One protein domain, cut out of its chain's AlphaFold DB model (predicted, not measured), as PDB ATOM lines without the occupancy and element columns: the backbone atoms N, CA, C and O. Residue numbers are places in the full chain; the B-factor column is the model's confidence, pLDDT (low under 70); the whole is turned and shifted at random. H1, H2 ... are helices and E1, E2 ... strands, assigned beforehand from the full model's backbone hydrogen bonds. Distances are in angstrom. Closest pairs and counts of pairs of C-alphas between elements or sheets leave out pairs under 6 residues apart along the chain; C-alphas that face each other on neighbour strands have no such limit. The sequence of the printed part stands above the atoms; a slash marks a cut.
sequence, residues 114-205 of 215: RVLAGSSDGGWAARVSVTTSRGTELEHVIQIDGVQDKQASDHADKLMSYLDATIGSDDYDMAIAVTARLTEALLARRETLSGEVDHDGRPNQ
ATOM      1  N   ARG A 114     -31.134 -13.944   5.212       48.56
ATOM      2  CA  ARG A 114     -31.054 -13.628   6.648       48.56
ATOM      3  C   ARG A 114     -30.516 -14.761   7.525       48.56
ATOM      4  O   ARG A 114     -29.993 -14.475   8.598       48.56
ATOM      5  N   VAL A 115     -30.624 -16.011   7.083       44.41
ATOM      6  CA  VAL A 115     -30.110 -17.189   7.799       44.41
ATOM      7  C   VAL A 115     -28.616 -17.382   7.534       44.41
ATOM      8  O   VAL A 115     -27.848 -17.638   8.458       44.41
ATOM      9  N   LEU A 116     -28.179 -17.195   6.285       44.16
ATOM     10  CA  LEU A 116     -26.757 -17.244   5.929       44.16
ATOM     11  C   LEU A 116     -26.027 -15.928   6.234       44.16
ATOM     12  O   LEU A 116     -24.819 -15.958   6.439       44.16
ATOM     13  N   ALA A 117     -26.725 -14.794   6.363       42.22
ATOM     14  CA  ALA A 117     -26.129 -13.501   6.728       42.22
ATOM     15  C   ALA A 117     -25.574 -13.449   8.163       42.22
ATOM     16  O   ALA A 117     -24.879 -12.494   8.507       42.22
ATOM     17  N   GLY A 118     -25.848 -14.463   8.992       43.16
ATOM     18  CA  GLY A 118     -25.162 -14.680  10.270       43.16
ATOM     19  C   GLY A 118     -23.887 -15.522  10.160       43.16
ATOM     20  O   GLY A 118     -23.131 -15.600  11.124       43.16
ATOM     21  N   SER A 119     -23.622 -16.129   8.999       46.62
ATOM     22  CA  SER A 119     -22.411 -16.910   8.743       46.62
ATOM     23  C   SER A 119     -21.247 -15.950   8.516       46.62
ATOM     24  O   SER A 119     -20.797 -15.723   7.395       46.62
ATOM     25  N   SER A 120     -20.754 -15.352   9.601       46.16
ATOM     26  CA  SER A 120     -19.364 -14.923   9.656       46.16
ATOM     27  C   SER A 120     -18.507 -16.118   9.232       46.16
ATOM     28  O   SER A 120     -18.535 -17.141   9.912       46.16
ATOM     29  N   ASP A 121     -17.861 -15.999   8.072       58.00
ATOM     30  CA  ASP A 121     -16.804 -16.852   7.509       58.00
ATOM     31  C   ASP A 121     -16.700 -18.268   8.134       58.00
ATOM     32  O   ASP A 121     -16.046 -18.461   9.162       58.00
ATOM     33  N   GLY A 122     -17.370 -19.264   7.531       63.31
ATOM     34  CA  GLY A 122     -17.190 -20.691   7.865       63.31
ATOM     35  C   GLY A 122     -18.335 -21.427   8.583       63.31
ATOM     36  O   GLY A 122     -18.132 -22.567   8.981       63.31
ATOM     37  N   GLY A 123     -19.518 -20.827   8.760       68.50
ATOM     38  CA  GLY A 123     -20.712 -21.531   9.272       68.50
ATOM     39  C   GLY A 123     -21.417 -22.408   8.226       68.50
ATOM     40  O   GLY A 123     -21.208 -22.243   7.022       68.50
ATOM     41  N   TRP A 124     -22.286 -23.321   8.671       74.06
ATOM     42  CA  TRP A 124     -23.113 -24.151   7.789       74.06
ATOM     43  C   TRP A 124     -24.475 -24.472   8.398       74.06
ATOM     44  O   TRP A 124     -24.736 -24.301   9.590       74.06
ATOM     45  N   ALA A 125     -25.369 -24.963   7.548       71.62
ATOM     46  CA  ALA A 125     -26.673 -25.427   7.966       71.62
ATOM     47  C   ALA A 125     -27.012 -26.753   7.278       71.62
ATOM     48  O   ALA A 125     -26.744 -26.928   6.091       71.62
ATOM     49  N   ALA A 126     -27.563 -27.707   8.027       73.88
ATOM     50  CA  ALA A 126     -27.972 -29.002   7.488       73.88
ATOM     51  C   ALA A 126     -29.257 -29.484   8.144       73.88
ATOM     52  O   ALA A 126     -29.587 -29.141   9.278       73.88
ATOM     53  N   ARG A 127     -29.980 -30.319   7.411       76.19
ATOM     54  CA  ARG A 127     -31.102 -31.083   7.935       76.19
ATOM     55  C   ARG A 127     -30.609 -32.458   8.332       76.19
ATOM     56  O   ARG A 127     -30.028 -33.169   7.518       76.19
ATOM     57  N   VAL A 128     -30.924 -32.838   9.560       81.69
ATOM     58  CA  VAL A 128     -30.713 -34.183  10.083       81.69
ATOM     59  C   VAL A 128     -32.082 -34.819  10.270       81.69
ATOM     60  O   VAL A 128     -32.952 -34.224  10.909       81.69
ATOM     61  N   SER A 129     -32.291 -36.007   9.706       79.31
ATOM     62  CA  SER A 129     -33.486 -36.801   9.979       79.31
ATOM     63  C   SER A 129     -33.154 -38.256  10.285       79.31
ATOM     64  O   SER A 129     -32.171 -38.804   9.789       79.31
ATOM     65  N   VAL A 130     -33.974 -38.864  11.140       81.69
ATOM     66  CA  VAL A 130     -33.891 -40.277  11.516       81.69
ATOM     67  C   VAL A 130     -35.261 -40.903  11.311       81.69
ATOM     68  O   VAL A 130     -36.235 -40.517  11.960       81.69
ATOM     69  N   THR A 131     -35.336 -41.891  10.422       77.44
ATOM     70  CA  THR A 131     -36.522 -42.733  10.267       77.44
ATOM     71  C   THR A 131     -36.399 -43.927  11.205       77.44
ATOM     72  O   THR A 131     -35.514 -44.768  11.060       77.44
ATOM     73  N   THR A 132     -37.289 -43.994  12.187       70.38
ATOM     74  CA  THR A 132     -37.317 -45.079  13.172       70.38
ATOM     75  C   THR A 132     -37.929 -46.349  12.575       70.38
ATOM     76  O   THR A 132     -38.692 -46.300  11.607       70.38
ATOM     77  N   SER A 133     -37.689 -47.505  13.201       63.22
ATOM     78  CA  SER A 133     -38.309 -48.784  12.802       63.22
ATOM     79  C   SER A 133     -39.841 -48.790  12.900       63.22
ATOM     80  O   SER A 133     -40.494 -49.685  12.372       63.22
ATOM     81  N   ARG A 134     -40.423 -47.784  13.564       58.16
ATOM     82  CA  ARG A 134     -41.870 -47.569  13.677       58.16
ATOM     83  C   ARG A 134     -42.446 -46.739  12.524       58.16
ATOM     84  O   ARG A 134     -43.640 -46.460  12.534       58.16
ATOM     85  N   GLY A 135     -41.617 -46.336  11.558       57.34
ATOM     86  CA  GLY A 135     -42.017 -45.525  10.405       57.34
ATOM     87  C   GLY A 135     -42.183 -44.034  10.709       57.34
ATOM     88  O   GLY A 135     -42.617 -43.282   9.842       57.34
ATOM     89  N   THR A 136     -41.845 -43.589  11.922       64.88
ATOM     90  CA  THR A 136     -41.838 -42.167  12.293       64.88
ATOM     91  C   THR A 136     -40.511 -41.537  11.878       64.88
ATOM     92  O   THR A 136     -39.457 -42.106  12.172       64.88
ATOM     93  N   GLU A 137     -40.557 -40.375  11.226       70.69
ATOM     94  CA  GLU A 137     -39.374 -39.581  10.874       70.69
ATOM     95  C   GLU A 137     -39.237 -38.380  11.812       70.69
ATOM     96  O   GLU A 137     -40.048 -37.452  11.764       70.69
ATOM     97  N   LEU A 138     -38.186 -38.403  12.631       75.19
ATOM     98  CA  LEU A 138     -37.746 -37.254  13.420       75.19
ATOM     99  C   LEU A 138     -36.860 -36.383  12.530       75.19
ATOM    100  O   LEU A 138     -35.977 -36.907  11.851       75.19
ATOM    101  N   GLU A 139     -37.070 -35.069  12.516       75.31
ATOM    102  CA  GLU A 139     -36.295 -34.152  11.675       75.31
ATOM    103  C   GLU A 139     -35.914 -32.874  12.414       75.31
ATOM    104  O   GLU A 139     -36.683 -32.342  13.214       75.31
ATOM    105  N   HIS A 140     -34.739 -32.334  12.102       76.44
ATOM    106  CA  HIS A 140     -34.334 -31.030  12.592       76.44
ATOM    107  C   HIS A 140     -33.382 -30.315  11.622       76.44
ATOM    108  O   HIS A 140     -32.510 -30.939  11.019       76.44
ATOM    109  N   VAL A 141     -33.547 -28.995  11.483       71.81
ATOM    110  CA  VAL A 141     -32.650 -28.119  10.716       71.81
ATOM    111  C   VAL A 141     -31.686 -27.425  11.670       71.81
ATOM    112  O   VAL A 141     -32.084 -26.549  12.433       71.81
ATOM    113  N   ILE A 142     -30.421 -27.820  11.598       76.56
ATOM    114  CA  ILE A 142     -29.311 -27.233  12.340       76.56
ATOM    115  C   ILE A 142     -28.772 -26.050  11.540       76.56
ATOM    116  O   ILE A 142     -28.592 -26.151  10.326       76.56
ATOM    117  N   GLN A 143     -28.499 -24.949  12.229       73.31
ATOM    118  CA  GLN A 143     -27.767 -23.797  11.715       73.31
ATOM    119  C   GLN A 143     -26.701 -23.460  12.746       73.31
ATOM    120  O   GLN A 143     -27.042 -23.246  13.911       73.31
ATOM    121  N   ILE A 144     -25.436 -23.467  12.332       76.75
ATOM    122  CA  ILE A 144     -24.315 -23.133  13.204       76.75
ATOM    123  C   ILE A 144     -23.359 -22.156  12.527       76.75
ATOM    124  O   ILE A 144     -23.118 -22.230  11.322       76.75
ATOM    125  N   ASP A 145     -22.819 -21.225  13.307       79.94
ATOM    126  CA  ASP A 145     -21.763 -20.318  12.855       79.94
ATOM    127  C   ASP A 145     -20.382 -21.008  12.841       79.94
ATOM    128  O   ASP A 145     -20.222 -22.141  13.299       79.94
ATOM    129  N   GLY A 146     -19.354 -20.330  12.320       79.19
ATOM    130  CA  GLY A 146     -18.004 -20.903  12.230       79.19
ATOM    131  C   GLY A 146     -17.321 -21.166  13.584       79.19
ATOM    132  O   GLY A 146     -16.362 -21.937  13.650       79.19
ATOM    133  N   VAL A 147     -17.776 -20.548  14.681       85.00
ATOM    134  CA  VAL A 147     -17.278 -20.843  16.036       85.00
ATOM    135  C   VAL A 147     -17.920 -22.128  16.549       85.00
ATOM    136  O   VAL A 147     -17.225 -23.007  17.062       85.00
ATOM    137  N   GLN A 148     -19.235 -22.247  16.384       85.19
ATOM    138  CA  GLN A 148     -20.009 -23.431  16.727       85.19
ATOM    139  C   GLN A 148     -19.593 -24.645  15.890       85.19
ATOM    140  O   GLN A 148     -19.541 -25.743  16.434       85.19
ATOM    141  N   ASP A 149     -19.235 -24.463  14.616       86.00
ATOM    142  CA  ASP A 149     -18.707 -25.535  13.766       86.00
ATOM    143  C   ASP A 149     -17.395 -26.109  14.312       86.00
ATOM    144  O   ASP A 149     -17.278 -27.316  14.510       86.00
ATOM    145  N   LYS A 150     -16.439 -25.249  14.686       88.81
ATOM    146  CA  LYS A 150     -15.184 -25.701  15.316       88.81
ATOM    147  C   LYS A 150     -15.442 -26.478  16.603       88.81
ATOM    148  O   LYS A 150     -14.849 -27.531  16.814       88.81
ATOM    149  N   GLN A 151     -16.358 -25.994  17.445       91.38
ATOM    150  CA  GLN A 151     -16.749 -26.709  18.663       91.38
ATOM    151  C   GLN A 151     -17.403 -28.060  18.345       91.38
ATOM    152  O   GLN A 151     -17.078 -29.062  18.981       91.38
ATOM    153  N   ALA A 152     -18.309 -28.102  17.366       89.62
ATOM    154  CA  ALA A 152     -18.969 -29.328  16.931       89.62
ATOM    155  C   ALA A 152     -17.952 -30.347  16.396       89.62
ATOM    156  O   ALA A 152     -18.013 -31.510  16.797       89.62
ATOM    157  N   SER A 153     -16.986 -29.908  15.583       91.12
ATOM    158  CA  SER A 153     -15.886 -30.736  15.076       91.12
ATOM    159  C   SER A 153     -15.024 -31.296  16.210       91.12
ATOM    160  O   SER A 153     -14.837 -32.506  16.290       91.12
ATOM    161  N   ASP A 154     -14.585 -30.456  17.154       95.75
ATOM    162  CA  ASP A 154     -13.776 -30.896  18.301       95.75
ATOM    163  C   ASP A 154     -14.505 -31.949  19.156       95.75
ATOM    164  O   ASP A 154     -13.894 -32.855  19.734       95.75
ATOM    165  N   HIS A 155     -15.828 -31.815  19.297       95.19
ATOM    166  CA  HIS A 155     -16.652 -32.792  20.004       95.19
ATOM    167  C   HIS A 155     -16.874 -34.069  19.189       95.19
ATOM    168  O   HIS A 155     -16.866 -35.153  19.781       95.19
ATOM    169  N   ALA A 156     -17.028 -33.965  17.869       92.94
ATOM    170  CA  ALA A 156     -17.137 -35.111  16.976       92.94
ATOM    171  C   ALA A 156     -15.855 -35.957  16.997       92.94
ATOM    172  O   ALA A 156     -15.945 -37.170  17.169       92.94
ATOM    173  N   ASP A 157     -14.675 -35.333  16.961       95.69
ATOM    174  CA  ASP A 157     -13.382 -36.032  17.022       95.69
ATOM    175  C   ASP A 157     -13.195 -36.793  18.343       95.69
ATOM    176  O   ASP A 157     -12.725 -37.937  18.371       95.69
ATOM    177  N   LYS A 158     -13.615 -36.187  19.462       96.06
ATOM    178  CA  LYS A 158     -13.613 -36.847  20.780       96.06
ATOM    179  C   LYS A 158     -14.580 -38.025  20.824       96.06
ATOM    180  O   LYS A 158     -14.242 -39.058  21.398       96.06
ATOM    181  N   LEU A 159     -15.773 -37.870  20.246       94.62
ATOM    182  CA  LEU A 159     -16.763 -38.940  20.182       94.62
ATOM    183  C   LEU A 159     -16.251 -40.096  19.318       94.62
ATOM    184  O   LEU A 159     -16.330 -41.238  19.755       94.62
ATOM    185  N   MET A 160     -15.663 -39.810  18.154       92.88
ATOM    186  CA  MET A 160     -15.047 -40.823  17.294       92.88
ATOM    187  C   MET A 160     -13.927 -41.563  18.016       92.88
ATOM    188  O   MET A 160     -13.955 -42.785  18.078       92.88
ATOM    189  N   SER A 161     -13.024 -40.841  18.685       94.62
ATOM    190  CA  SER A 161     -11.958 -41.461  19.486       94.62
ATOM    191  C   SER A 161     -12.509 -42.382  20.586       94.62
ATOM    192  O   SER A 161     -11.935 -43.428  20.881       94.62
ATOM    193  N   TYR A 162     -13.629 -42.004  21.210       94.56
ATOM    194  CA  TYR A 162     -14.311 -42.832  22.204       94.56
ATOM    195  C   TYR A 162     -14.956 -44.081  21.584       94.56
ATOM    196  O   TYR A 162     -14.853 -45.168  22.159       94.56
ATOM    197  N   LEU A 163     -15.609 -43.939  20.427       93.56
ATOM    198  CA  LEU A 163     -16.210 -45.054  19.696       93.56
ATOM    199  C   LEU A 163     -15.131 -46.041  19.241       93.56
ATOM    200  O   LEU A 163     -15.260 -47.228  19.531       93.56
ATOM    201  N   ASP A 164     -14.028 -45.559  18.668       93.56
ATOM    202  CA  ASP A 164     -12.891 -46.386  18.247       93.56
ATOM    203  C   ASP A 164     -12.300 -47.175  19.422       93.56
ATOM    204  O   ASP A 164     -12.011 -48.364  19.299       93.56
ATOM    205  N   ALA A 165     -12.166 -46.538  20.590       93.94
ATOM    206  CA  ALA A 165     -11.638 -47.183  21.791       93.94
ATOM    207  C   ALA A 165     -12.596 -48.217  22.411       93.94
ATOM    208  O   ALA A 165     -12.140 -49.140  23.088       93.94
ATOM    209  N   THR A 166     -13.910 -48.056  22.229       92.81
ATOM    210  CA  THR A 166     -14.930 -48.880  22.904       92.81
ATOM    211  C   THR A 166     -15.458 -50.008  22.018       92.81
ATOM    212  O   THR A 166     -15.701 -51.111  22.503       92.81
ATOM    213  N   ILE A 167     -15.661 -49.722  20.735       90.88
ATOM    214  CA  ILE A 167     -16.278 -50.611  19.743       90.88
ATOM    215  C   ILE A 167     -15.203 -51.241  18.844       90.88
ATOM    216  O   ILE A 167     -15.329 -52.400  18.454       90.88
ATOM    217  N   GLY A 168     -14.115 -50.512  18.583       86.38
ATOM    218  CA  GLY A 168     -13.074 -50.870  17.621       86.38
ATOM    219  C   GLY A 168     -13.158 -49.998  16.368       86.38
ATOM    220  O   GLY A 168     -14.248 -49.706  15.883       86.38
ATOM    221  N   SER A 169     -11.999 -49.604  15.832       84.75
ATOM    222  CA  SER A 169     -11.871 -48.644  14.720       84.75
ATOM    223  C   SER A 169     -12.473 -49.097  13.387       84.75
ATOM    224  O   SER A 169     -12.651 -48.280  12.487       84.75
ATOM    225  N   ASP A 170     -12.764 -50.393  13.249       91.00
ATOM    226  CA  ASP A 170     -13.133 -51.008  11.971       91.00
ATOM    227  C   ASP A 170     -14.607 -51.461  11.938       91.00
ATOM    228  O   ASP A 170     -15.108 -51.862  10.886       91.00
ATOM    229  N   ASP A 171     -15.327 -51.386  13.066       91.38
ATOM    230  CA  ASP A 171     -16.751 -51.741  13.153       91.38
ATOM    231  C   ASP A 171     -17.633 -50.499  12.938       91.38
ATOM    232  O   ASP A 171     -18.305 -49.972  13.834       91.38
ATOM    233  N   TYR A 172     -17.591 -50.003  11.699       90.06
ATOM    234  CA  TYR A 172     -18.351 -48.828  11.271       90.06
ATOM    235  C   TYR A 172     -19.864 -49.033  11.374       90.06
ATOM    236  O   TYR A 172     -20.579 -48.076  11.671       90.06
ATOM    237  N   ASP A 173     -20.365 -50.255  11.176       91.94
ATOM    238  CA  ASP A 173     -21.797 -50.551  11.284       91.94
ATOM    239  C   ASP A 173     -22.292 -50.325  12.718       91.94
ATOM    240  O   ASP A 173     -23.327 -49.680  12.930       91.94
ATOM    241  N   MET A 174     -21.532 -50.777  13.720       91.81
ATOM    242  CA  MET A 174     -21.856 -50.525  15.121       91.81
ATOM    243  C   MET A 174     -21.697 -49.041  15.491       91.81
ATOM    244  O   MET A 174     -22.563 -48.489  16.177       91.81
ATOM    245  N   ALA A 175     -20.658 -48.355  15.002       92.38
ATOM    246  CA  ALA A 175     -20.480 -46.915  15.227       92.38
ATOM    247  C   ALA A 175     -21.633 -46.079  14.628       92.38
ATOM    248  O   ALA A 175     -22.162 -45.171  15.284       92.38
ATOM    249  N   ILE A 176     -22.086 -46.422  13.416       90.75
ATOM    250  CA  ILE A 176     -23.250 -45.808  12.762       90.75
ATOM    251  C   ILE A 176     -24.516 -46.091  13.572       90.75
ATOM    252  O   ILE A 176     -25.301 -45.172  13.815       90.75
ATOM    253  N   ALA A 177     -24.713 -47.327  14.038       89.69
ATOM    254  CA  ALA A 177     -25.875 -47.690  14.843       89.69
ATOM    255  C   ALA A 177     -25.938 -46.895  16.160       89.69
ATOM    256  O   ALA A 177     -26.998 -46.369  16.512       89.69
ATOM    257  N   VAL A 178     -24.812 -46.749  16.869       91.69
ATOM    258  CA  VAL A 178     -24.724 -45.927  18.089       91.69
ATOM    259  C   VAL A 178     -25.022 -44.459  17.786       91.69
ATOM    260  O   VAL A 178     -25.813 -43.835  18.498       91.69
ATOM    261  N   THR A 179     -24.458 -43.918  16.704       91.25
ATOM    262  CA  THR A 179     -24.704 -42.531  16.285       91.25
ATOM    263  C   THR A 179     -26.179 -42.303  15.960       91.25
ATOM    264  O   THR A 179     -26.776 -41.360  16.475       91.25
ATOM    265  N   ALA A 180     -26.810 -43.203  15.202       87.75
ATOM    266  CA  ALA A 180     -28.233 -43.120  14.885       87.75
ATOM    267  C   ALA A 180     -29.108 -43.126  16.150       87.75
ATOM    268  O   ALA A 180     -30.040 -42.328  16.257       87.75
ATOM    269  N   ARG A 181     -28.780 -43.971  17.141       88.19
ATOM    270  CA  ARG A 181     -29.480 -44.009  18.438       88.19
ATOM    271  C   ARG A 181     -29.300 -42.729  19.247       88.19
ATOM    272  O   ARG A 181     -30.259 -42.255  19.854       88.19
ATOM    273  N   LEU A 182     -28.098 -42.157  19.247       91.69
ATOM    274  CA  LEU A 182     -27.828 -40.882  19.906       91.69
ATOM    275  C   LEU A 182     -28.611 -39.742  19.241       91.69
ATOM    276  O   LEU A 182     -29.249 -38.952  19.936       91.69
ATOM    277  N   THR A 183     -28.615 -39.678  17.908       90.44
ATOM    278  CA  THR A 183     -29.384 -38.684  17.152       90.44
ATOM    279  C   THR A 183     -30.886 -38.822  17.409       90.44
ATOM    280  O   THR A 183     -31.531 -37.820  17.705       90.44
ATOM    281  N   GLU A 184     -31.436 -40.041  17.373       86.94
ATOM    282  CA  GLU A 184     -32.843 -40.324  17.703       86.94
ATOM    283  C   GLU A 184     -33.211 -39.771  19.093       86.94
ATOM    284  O   GLU A 184     -34.181 -39.025  19.233       86.94
ATOM    285  N   ALA A 185     -32.394 -40.062  20.112       87.44
ATOM    286  CA  ALA A 185     -32.623 -39.602  21.482       87.44
ATOM    287  C   ALA A 185     -32.552 -38.071  21.626       87.44
ATOM    288  O   ALA A 185     -33.360 -37.476  22.346       87.44
ATOM    289  N   LEU A 186     -31.604 -37.419  20.945       89.75
ATOM    290  CA  LEU A 186     -31.464 -35.960  20.959       89.75
ATOM    291  C   LEU A 186     -32.648 -35.267  20.277       89.75
ATOM    292  O   LEU A 186     -33.175 -34.293  20.821       89.75
ATOM    293  N   LEU A 187     -33.090 -35.781  19.125       83.69
ATOM    294  CA  LEU A 187     -34.245 -35.247  18.401       83.69
ATOM    295  C   LEU A 187     -35.534 -35.392  19.223       83.69
ATOM    296  O   LEU A 187     -36.243 -34.405  19.409       83.69
ATOM    297  N   ALA A 188     -35.786 -36.565  19.811       80.75
ATOM    298  CA  ALA A 188     -36.964 -36.796  20.653       80.75
ATOM    299  C   ALA A 188     -36.980 -35.905  21.915       80.75
ATOM    300  O   ALA A 188     -38.011 -35.334  22.287       80.75
ATOM    301  N   ARG A 189     -35.822 -35.728  22.571       83.38
ATOM    302  CA  ARG A 189     -35.699 -34.838  23.740       83.38
ATOM    303  C   ARG A 189     -35.998 -33.387  23.377       83.38
ATOM    304  O   ARG A 189     -36.613 -32.668  24.162       83.38
ATOM    305  N   ARG A 190     -35.566 -32.951  22.195       74.81
ATOM    306  CA  ARG A 190     -35.830 -31.602  21.699       74.81
ATOM    307  C   ARG A 190     -37.311 -31.378  21.392       74.81
ATOM    308  O   ARG A 190     -37.821 -30.311  21.723       74.81
ATOM    309  N   GLU A 191     -37.993 -32.343  20.777       67.31
ATOM    310  CA  GLU A 191     -39.442 -32.253  20.541       67.31
ATOM    311  C   GLU A 191     -40.204 -32.079  21.858       67.31
ATOM    312  O   GLU A 191     -41.041 -31.188  21.964       67.31
ATOM    313  N   THR A 192     -39.821 -32.831  22.895       67.94
ATOM    314  CA  THR A 192     -40.408 -32.702  24.242       67.94
ATOM    315  C   THR A 192     -40.197 -31.296  24.821       67.94
ATOM    316  O   THR A 192     -41.144 -30.675  25.288       67.94
ATOM    317  N   LEU A 193     -38.978 -30.750  24.718       64.19
ATOM    318  CA  LEU A 193     -38.664 -29.383  25.161       64.19
ATOM    319  C   LEU A 193     -39.393 -28.301  24.346       64.19
ATOM    320  O   LEU A 193     -39.681 -27.230  24.869       64.19
ATOM    321  N   SER A 194     -39.671 -28.558  23.066       51.03
ATOM    322  CA  SER A 194     -40.378 -27.608  22.194       51.03
ATOM    323  C   SER A 194     -41.892 -27.624  22.438       51.03
ATOM    324  O   SER A 194     -42.536 -26.597  22.257       51.03
ATOM    325  N   GLY A 195     -42.449 -28.757  22.880       44.91
ATOM    326  CA  GLY A 195     -43.858 -28.898  23.264       44.91
ATOM    327  C   GLY A 195     -44.203 -28.368  24.664       44.91
ATOM    328  O   GLY A 195     -45.377 -28.267  25.000       44.91
ATOM    329  N   GLU A 196     -43.208 -28.004  25.481       35.06
ATOM    330  CA  GLU A 196     -43.388 -27.393  26.812       35.06
ATOM    331  C   GLU A 196     -43.472 -25.853  26.785       35.06
ATOM    332  O   GLU A 196     -43.507 -25.213  27.839       35.06
ATOM    333  N   VAL A 197     -43.493 -25.237  25.600       37.38
ATOM    334  CA  VAL A 197     -43.657 -23.787  25.450       37.38
ATOM    335  C   VAL A 197     -45.114 -23.495  25.100       37.38
ATOM    336  O   VAL A 197     -45.527 -23.655  23.954       37.38
ATOM    337  N   ASP A 198     -45.894 -23.066  26.097       35.94
ATOM    338  CA  ASP A 198     -47.257 -22.560  25.891       35.94
ATOM    339  C   ASP A 198     -47.262 -21.362  24.926       35.94
ATOM    340  O   ASP A 198     -46.242 -20.687  24.748       35.94
ATOM    341  N   HIS A 199     -48.445 -21.049  24.378       41.31
ATOM    342  CA  HIS A 199     -48.760 -19.990  23.396       41.31
ATOM    343  C   HIS A 199     -48.225 -18.570  23.737       41.31
ATOM    344  O   HIS A 199     -48.337 -17.653  22.925       41.31
ATOM    345  N   ASP A 200     -47.612 -18.398  24.912       37.91
ATOM    346  CA  ASP A 200     -47.104 -17.154  25.496       37.91
ATOM    347  C   ASP A 200     -45.587 -17.189  25.826       37.91
ATOM    348  O   ASP A 200     -45.072 -16.332  26.550       37.91
ATOM    349  N   GLY A 201     -44.838 -18.185  25.329       35.59
ATOM    350  CA  GLY A 201     -43.367 -18.200  25.392       35.59
ATOM    351  C   GLY A 201     -42.763 -18.426  26.786       35.59
ATOM    352  O   GLY A 201     -41.609 -18.060  27.020       35.59
ATOM    353  N   ARG A 202     -43.514 -19.011  27.729       30.72
ATOM    354  CA  ARG A 202     -43.005 -19.370  29.066       30.72
ATOM    355  C   ARG A 202     -42.767 -20.880  29.175       30.72
ATOM    356  O   ARG A 202     -43.595 -21.640  28.685       30.72
ATOM    357  N   PRO A 203     -41.683 -21.325  29.842       34.09
ATOM    358  CA  PRO A 203     -41.472 -22.742  30.114       34.09
ATOM    359  C   PRO A 203     -42.545 -23.266  31.078       34.09
ATOM    360  O   PRO A 203     -42.800 -22.650  32.120       34.09
ATOM    361  N   ASN A 204     -43.155 -24.403  30.740       35.47
ATOM    362  CA  ASN A 204     -44.151 -25.086  31.561       35.47
ATOM    363  C   ASN A 204     -43.541 -25.501  32.919       35.47
ATOM    364  O   ASN A 204     -42.719 -26.411  33.011       35.47
ATOM    365  N   GLN A 205     -43.914 -24.816  34.005       39.19
ATOM    366  CA  GLN A 205     -43.358 -25.034  35.354       39.19
ATOM    367  C   GLN A 205     -43.874 -26.306  36.058       39.19
ATOM    368  O   GLN A 205     -43.703 -26.457  37.267       39.19
TER     369      GLN A 205
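AT A GLANCE: This is residues 114 to 205 of the 215 residues of an uncharacterized protein of Firmicutes bacterium ADurb.BinA052 (UniProt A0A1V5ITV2). A long two-stranded hairpin, E1 and E2, and two long helices, H1 and H2, make an open triangle: the helices meet near their ends as a V, H1 sets out from beside one end of the hairpin, and H2 folds back across one face of the hairpin. The middle of H1, residues 153 to 158, stands free. The printed part has 92 residues, with two named strands and then two named helices, in the order E1, E2, H1, H2; the sheet is antiparallel and the class is mixed, helices and strands. The whole is loose, with a radius of gyration of the C-alphas of 16.4 A, and spans 49 by 39 by 26 A.

HOW THE PARTS SIT: Look first at E1, residues 124 to 131, and E2, residues 137 to 144, an antiparallel hairpin at 166 degrees, with N 126 and O 142 at 3.0 A and N 140 and O 128 at 2.9 A, both within hydrogen-bond range. Next find H2, residues 172 to 195: its closest C-alphas to E2 are Leu 187 and Leu 138, 6.4 A apart, and to E1 Glu 184 and Val 130, 6.3 A apart. H1, residues 146 to 167, comes closest to E1 at the C-alphas of Gly 146 and Trp 124, 7.5 A apart. H1 and H2 only just touch, with 3 pairs of C-alphas within 8 A, made by residues 163 to 167 of H1 and 174 to 175 of H2 alone; the closest are the C-alphas of Leu 163 and Ala 175, 6.5 A apart. They run opposite ways at a steep tilt of 49 degrees. In H1 and H2 every O i to N i+4 pair is within hydrogen-bond range.

IN THESE COORDINATES: Find C-alpha 124 at (-23.113, -24.151, 7.789), where E1 begins its 23.0 A; E2 returns over 22.4 A. From C-alpha 146 at (-18.004, -20.903, 12.230), H1 runs 30.7 A. H2 runs 34.5 A to C-alpha 195 at (-43.858, -28.898, 23.264).

THE WHOLE: The two C-alphas farthest apart, Asp 170 and Asp 200, are 49.8 A apart. The printed part has no cut, and its links E1 to E2, E2 to H1 and H1 to H2 are tight. Look for pLDDT under 70 at residues 114 to 123, 133 to 136 and 191 to 205; the mean of the printed part is 74.0.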